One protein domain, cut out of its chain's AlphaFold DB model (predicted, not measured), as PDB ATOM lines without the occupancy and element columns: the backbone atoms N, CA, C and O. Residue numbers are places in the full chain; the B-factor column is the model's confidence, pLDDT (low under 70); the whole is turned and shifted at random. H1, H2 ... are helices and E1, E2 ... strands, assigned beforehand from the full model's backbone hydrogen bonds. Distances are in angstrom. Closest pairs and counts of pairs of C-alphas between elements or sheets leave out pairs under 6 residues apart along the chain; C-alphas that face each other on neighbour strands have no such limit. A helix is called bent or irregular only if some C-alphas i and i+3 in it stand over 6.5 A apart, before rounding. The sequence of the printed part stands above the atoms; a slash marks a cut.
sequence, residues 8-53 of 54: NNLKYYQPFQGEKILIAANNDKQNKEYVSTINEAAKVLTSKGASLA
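What this domain is: This is residues 8 to 53 of the 54 residues of the protein "Putative conjugative transfer protein TraA" of Orientia tsutsugamushi str. Gilliam (UniProt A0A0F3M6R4). One long helix, H2, lies alongside an extended stretch of chain that runs its length and folds back into it at residues 28 to 32. The short strands E1 and E2 meet at a point over residues 42 to 46 of H2, and the short helix H1 packs on another side of the same part of H2. The printed part has 46 residues, with two named helices and two named strands in the order H1, E1, H2, E2, and its class is mixed, helices and strands. It is only just loose, close to compact, with a radius of gyration of the C-alphas of 11.4 A, and elongated, spanning 35 by 18 by 13 A.

Where its parts are: Find C-alpha 8 at (25.106, -37.470, 9.473), where H1, residues 8 to 11, begins. H1 is 6.2 A long and neither bent nor irregular, but only just. Next comes E1, residues 20 to 22, 6.8 A long. Look for C-alpha 33 at (27.488, -43.254, -4.074); from there H2 runs through residues 33 to 47 for 21.3 A. E2, residues 51 to 53, is 6.7 A long and ends at C-alpha 53, (18.923, -24.535, -4.561).

How they stand to each other: H2 touches H1 with residues 41 to 45 alone, the closest C-alphas being those of Leu 10 and Val 44, 7.0 A apart. The closest C-alphas of H2 and E2 are those of Ala 42 and Leu 52, 7.3 A apart. E1 and E2 meet only at a point, where C-alphas 21 and 52 face each other at 5.5 A. H1 and E2 are apart. In H2 every O i to N i+4 pair is within hydrogen-bond range; H1 is too short for such a pair, and its one O i to N i+3 pair is not within range.

The domain as a whole: The farthest C-alphas are those of Gln 17 and Lys 29, 35.4 A apart. The printed part has no cut, and no link is long. The B-factor column shows pLDDT under 70 at residues 28 to 33.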
ATOM      1  N   ASN A   8      25.432 -37.048   8.105       81.56
ATOM      2  CA  ASN A   8      25.106 -37.470   9.473       81.56
ATOM      3  C   ASN A   8      24.819 -36.286  10.412       81.56
ATOM      4  O   ASN A   8      24.021 -36.398  11.344       81.56
ATOM      5  N   ASN A   9      25.424 -35.129  10.144       83.06
ATOM      6  CA  ASN A   9      25.270 -33.929  10.956       83.06
ATOM      7  C   ASN A   9      23.933 -33.222  10.671       83.06
ATOM      8  O   ASN A   9      23.443 -32.484  11.527       83.06
ATOM      9  N   LEU A  10      23.284 -33.497   9.527       84.12
ATOM     10  CA  LEU A  10      21.970 -32.936   9.179       84.12
ATOM     11  C   LEU A  10      20.872 -33.336  10.168       84.12
ATOM     12  O   LEU A  10      19.880 -32.622  10.304       84.12
ATOM     13  N   LYS A  11      21.048 -34.444  10.903       83.31
ATOM     14  CA  LYS A  11      20.121 -34.862  11.963       83.31
ATOM     15  C   LYS A  11      19.888 -33.740  12.979       83.31
ATOM     16  O   LYS A  11      18.741 -33.488  13.348       83.31
ATOM     17  N   TYR A  12      20.960 -33.053  13.368       84.62
ATOM     18  CA  TYR A  12      20.960 -31.994  14.381       84.62
ATOM     19  C   TYR A  12      20.785 -30.595  13.795       84.62
ATOM     20  O   TYR A  12      20.531 -29.646  14.528       84.62
ATOM     21  N   TYR A  13      20.909 -30.461  12.478       86.62
ATOM     22  CA  TYR A  13      20.723 -29.193  11.799       86.62
ATOM     23  C   TYR A  13      19.241 -28.799  11.767       86.62
ATOM     24  O   TYR A  13      18.365 -29.629  11.486       86.62
ATOM     25  N   GLN A  14      18.972 -27.527  12.053       87.88
ATOM     26  CA  GLN A  14      17.644 -26.933  12.014       87.88
ATOM     27  C   GLN A  14      17.688 -25.722  11.075       87.88
ATOM     28  O   GLN A  14      18.251 -24.695  11.455       87.88
ATOM     29  N   PRO A  15      17.141 -25.848   9.854       85.75
ATOM     30  CA  PRO A  15      17.125 -24.747   8.911       85.75
ATOM     31  C   PRO A  15      16.236 -23.608   9.413       85.75
ATOM     32  O   PRO A  15      15.213 -23.849  10.064       85.75
ATOM     33  N   PHE A  16      16.604 -22.372   9.088       85.25
ATOM     34  CA  PHE A  16      15.778 -21.197   9.370       85.25
ATOM     35  C   PHE A  16      15.006 -20.733   8.129       85.25
ATOM     36  O   PHE A  16      15.365 -21.015   6.985       85.25
ATOM     37  N   GLN A  17      13.909 -20.006   8.351       82.12
ATOM     38  CA  GLN A  17      13.081 -19.510   7.256       82.12
ATOM     39  C   GLN A  17      13.890 -18.568   6.350       82.12
ATOM     40  O   GLN A  17      14.478 -17.594   6.815       82.12
ATOM     41  N   GLY A  18      13.894 -18.859   5.047       79.88
ATOM     42  CA  GLY A  18      14.635 -18.084   4.047       79.88
ATOM     43  C   GLY A  18      16.106 -18.481   3.881       79.88
ATOM     44  O   GLY A  18      16.809 -17.855   3.087       79.88
ATOM     45  N   GLU A  19      16.580 -19.516   4.580       84.12
ATOM     46  CA  GLU A  19      17.922 -20.059   4.386       84.12
ATOM     47  C   GLU A  19      18.076 -20.701   2.999       84.12
ATOM     48  O   GLU A  19      17.234 -21.489   2.565       84.12
ATOM     49  N   LYS A  20      19.173 -20.374   2.307       83.38
ATOM     50  CA  LYS A  20      19.554 -21.005   1.038       83.38
ATOM     51  C   LYS A  20      20.633 -22.042   1.302       83.38
ATOM     52  O   LYS A  20      21.705 -21.689   1.793       83.38
ATOM     53  N   ILE A  21      20.368 -23.295   0.942       84.69
ATOM     54  CA  ILE A  21      21.293 -24.408   1.170       84.69
ATOM     55  C   ILE A  21      21.843 -24.906  -0.166       84.69
ATOM     56  O   ILE A  21      21.073 -25.234  -1.068       84.69
ATOM     57  N   LEU A  22      23.173 -24.976  -0.265       84.88
ATOM     58  CA  LEU A  22      23.894 -25.602  -1.372       84.88
ATOM     59  C   LEU A  22      24.382 -26.982  -0.927       84.88
ATOM     60  O   LEU A  22      25.132 -27.089   0.044       84.88
ATOM     61  N   ILE A  23      23.975 -28.030  -1.640       83.44
ATOM     62  CA  ILE A  23      24.459 -29.393  -1.406       83.44
ATOM     63  C   ILE A  23      25.550 -29.676  -2.433       83.44
ATOM     64  O   ILE A  23      25.286 -29.716  -3.631       83.44
ATOM     65  N   ALA A  24      26.774 -29.887  -1.963       79.44
ATOM     66  CA  ALA A  24      27.898 -30.281  -2.799       79.44
ATOM     67  C   ALA A  24      28.416 -31.645  -2.341       79.44
ATOM     68  O   ALA A  24      28.568 -31.891  -1.144       79.44
ATOM     69  N   ALA A  25      28.708 -32.524  -3.295       78.56
ATOM     70  CA  ALA A  25      29.409 -33.773  -3.042       78.56
ATOM     71  C   ALA A  25      30.750 -33.741  -3.765       78.56
ATOM     72  O   ALA A  25      30.839 -33.278  -4.903       78.56
ATOM     73  N   ASN A  26      31.791 -34.246  -3.104       73.25
ATOM     74  CA  ASN A  26      33.061 -34.454  -3.774       73.25
ATOM     75  C   ASN A  26      32.900 -35.599  -4.790       73.25
ATOM     76  O   ASN A  26      32.565 -36.719  -4.408       73.25
ATOM     77  N   ASN A  27      33.105 -35.307  -6.074       71.19
ATOM     78  CA  ASN A  27      33.020 -36.276  -7.168       71.19
ATOM     79  C   ASN A  27      34.386 -36.870  -7.546       71.19
ATOM     80  O   ASN A  27      34.478 -37.620  -8.525       71.19
ATOM     81  N   ASP A  28      35.431 -36.547  -6.784       68.50
ATOM     82  CA  ASP A  28      36.773 -37.071  -6.971       68.50
ATOM     83  C   ASP A  28      36.706 -38.608  -6.873       68.50
ATOM     84  O   ASP A  28      36.440 -39.169  -5.808       68.50
ATOM     85  N   LYS A  29      36.875 -39.276  -8.031       60.50
ATOM     86  CA  LYS A  29      36.765 -40.731  -8.321       60.50
ATOM     87  C   LYS A  29      35.454 -41.301  -8.910       60.50
ATOM     88  O   LYS A  29      35.372 -42.517  -9.036       60.50
ATOM     89  N   GLN A  30      34.464 -40.507  -9.345       61.00
ATOM     90  CA  GLN A  30      33.224 -41.014 -10.003       61.00
ATOM     91  C   GLN A  30      32.493 -42.137  -9.227       61.00
ATOM     92  O   GLN A  30      31.870 -43.026  -9.813       61.00
ATOM     93  N   ASN A  31      32.573 -42.141  -7.896       60.34
ATOM     94  CA  ASN A  31      31.960 -43.201  -7.105       60.34
ATOM     95  C   ASN A  31      30.431 -43.020  -7.086       60.34
ATOM     96  O   ASN A  31      29.955 -42.029  -6.550       60.34
ATOM     97  N   LYS A  32      29.651 -43.952  -7.656       64.06
ATOM     98  CA  LYS A  32      28.178 -43.848  -7.833       64.06
ATOM     99  C   LYS A  32      27.388 -43.490  -6.558       64.06
ATOM    100  O   LYS A  32      26.239 -43.068  -6.648       64.06
ATOM    101  N   GLU A  33      28.008 -43.625  -5.392       69.00
ATOM    102  CA  GLU A  33      27.488 -43.254  -4.074       69.00
ATOM    103  C   GLU A  33      27.272 -41.738  -3.872       69.00
ATOM    104  O   GLU A  33      26.497 -41.353  -3.000       69.00
ATOM    105  N   TYR A  34      27.864 -40.842  -4.679       74.06
ATOM    106  CA  TYR A  34      27.641 -39.394  -4.490       74.06
ATOM    107  C   TYR A  34      26.179 -38.984  -4.740       74.06
ATOM    108  O   TYR A  34      25.658 -38.105  -4.052       74.06
ATOM    109  N   VAL A  35      25.490 -39.637  -5.684       76.12
ATOM    110  CA  VAL A  35      24.076 -39.350  -5.983       76.12
ATOM    111  C   VAL A  35      23.187 -39.752  -4.807       76.12
ATOM    112  O   VAL A  35      22.268 -39.011  -4.457       76.12
ATOM    113  N   SER A  36      23.459 -40.894  -4.164       81.62
ATOM    114  CA  SER A  36      22.684 -41.322  -2.995       81.62
ATOM    115  C   SER A  36      22.899 -40.382  -1.814       81.62
ATOM    116  O   SER A  36      21.919 -39.986  -1.189       81.62
ATOM    117  N   THR A  37      24.133 -39.930  -1.570       82.00
ATOM    118  CA  THR A  37      24.421 -38.960  -0.502       82.00
ATOM    119  C   THR A  37      23.726 -37.613  -0.733       82.00
ATOM    120  O   THR A  37      23.149 -37.060   0.204       82.00
ATOM    121  N   ILE A  38      23.719 -37.095  -1.969       86.25
ATOM    122  CA  ILE A  38      22.986 -35.861  -2.308       86.25
ATOM    123  C   ILE A  38      21.481 -36.050  -2.079       86.25
ATOM    124  O   ILE A  38      20.840 -35.201  -1.458       86.25
ATOM    125  N   ASN A  39      20.916 -37.172  -2.529       86.38
ATOM    126  CA  ASN A  39      19.487 -37.458  -2.387       86.38
ATOM    127  C   ASN A  39      19.057 -37.620  -0.922       86.38
ATOM    128  O   ASN A  39      17.984 -37.148  -0.539       86.38
ATOM    129  N   GLU A  40      19.879 -38.261  -0.089       88.06
ATOM    130  CA  GLU A  40      19.639 -38.371   1.352       88.06
ATOM    131  C   GLU A  40      19.667 -37.000   2.030       88.06
ATOM    132  O   GLU A  40      18.736 -36.662   2.766       88.06
ATOM    133  N   ALA A  41      20.678 -36.179   1.728       87.69
ATOM    134  CA  ALA A  41      20.774 -34.818   2.246       87.69
ATOM    135  C   ALA A  41      19.541 -33.985   1.866       87.69
ATOM    136  O   ALA A  41      18.923 -33.352   2.725       87.69
ATOM    137  N   ALA A  42      19.145 -34.038   0.592       88.38
ATOM    138  CA  ALA A  42      17.996 -33.312   0.076       88.38
ATOM    139  C   ALA A  42      16.689 -33.743   0.760       88.38
ATOM    140  O   ALA A  42      15.891 -32.890   1.161       88.38
ATOM    141  N   LYS A  43      16.486 -35.052   0.973       89.44
ATOM    142  CA  LYS A  43      15.321 -35.580   1.703       89.44
ATOM    143  C   LYS A  43      15.259 -35.059   3.134       89.44
ATOM    144  O   LYS A  43      14.213 -34.561   3.548       89.44
ATOM    145  N   VAL A  44      16.361 -35.151   3.880       88.44
ATOM    146  CA  VAL A  44      16.409 -34.702   5.281       88.44
ATOM    147  C   VAL A  44      16.114 -33.205   5.373       88.44
ATOM    148  O   VAL A  44      15.292 -32.793   6.189       88.44
ATOM    149  N   LEU A  45      16.726 -32.392   4.516       87.81
ATOM    150  CA  LEU A  45      16.549 -30.940   4.524       87.81
ATOM    151  C   LEU A  45      15.132 -30.514   4.125       87.81
ATOM    152  O   LEU A  45      14.522 -29.702   4.821       87.81
ATOM    153  N   THR A  46      14.569 -31.118   3.078       86.38
ATOM    154  CA  THR A  46      13.180 -30.858   2.663       86.38
ATOM    155  C   THR A  46      12.193 -31.260   3.761       86.38
ATOM    156  O   THR A  46      11.266 -30.512   4.058       86.38
ATOM    157  N   SER A  47      12.429 -32.390   4.446       88.00
ATOM    158  CA  SER A  47      11.592 -32.831   5.575       88.00
ATOM    159  C   SER A  47      11.615 -31.866   6.769       88.00
ATOM    160  O   SER A  47      10.678 -31.841   7.562       88.00
ATOM    161  N   LYS A  48      12.666 -31.044   6.875       87.69
ATOM    162  CA  LYS A  48      12.836 -30.004   7.898       87.69
ATOM    163  C   LYS A  48      12.346 -28.624   7.433       87.69
ATOM    164  O   LYS A  48      12.500 -27.661   8.175       87.69
ATOM    165  N   GLY A  49      11.766 -28.522   6.235       85.38
ATOM    166  CA  GLY A  49      11.205 -27.282   5.691       85.38
ATOM    167  C   GLY A  49      12.203 -26.377   4.965       85.38
ATOM    168  O   GLY A  49      11.883 -25.219   4.702       85.38
ATOM    169  N   ALA A  50      13.401 -26.870   4.634       86.25
ATOM    170  CA  ALA A  50      14.371 -26.092   3.868       86.25
ATOM    171  C   ALA A  50      13.978 -25.969   2.386       86.25
ATOM    172  O   ALA A  50      13.434 -26.903   1.794       86.25
ATOM    173  N   SER A  51      14.343 -24.843   1.769       81.06
ATOM    174  CA  SER A  51      14.297 -24.663   0.316       81.06
ATOM    175  C   SER A  51      15.692 -24.902  -0.262       81.06
ATOM    176  O   SER A  51      16.657 -24.227   0.103       81.06
ATOM    177  N   LEU A  52      15.810 -25.908  -1.125       79.94
ATOM    178  CA  LEU A  52      17.076 -26.295  -1.740       79.94
ATOM    179  C   LEU A  52      17.283 -25.527  -3.044       79.94
ATOM    180  O   LEU A  52      16.360 -25.423  -3.851       79.94
ATOM    181  N   ALA A  53      18.497 -25.025  -3.257       70.38
ATOM    182  CA  ALA A  53      18.923 -24.535  -4.561       70.38
ATOM    183  C   ALA A  53      19.645 -25.673  -5.295       70.38
ATOM    184  O   ALA A  53      20.560 -26.280  -4.736       70.38
TER     185      ALA A  53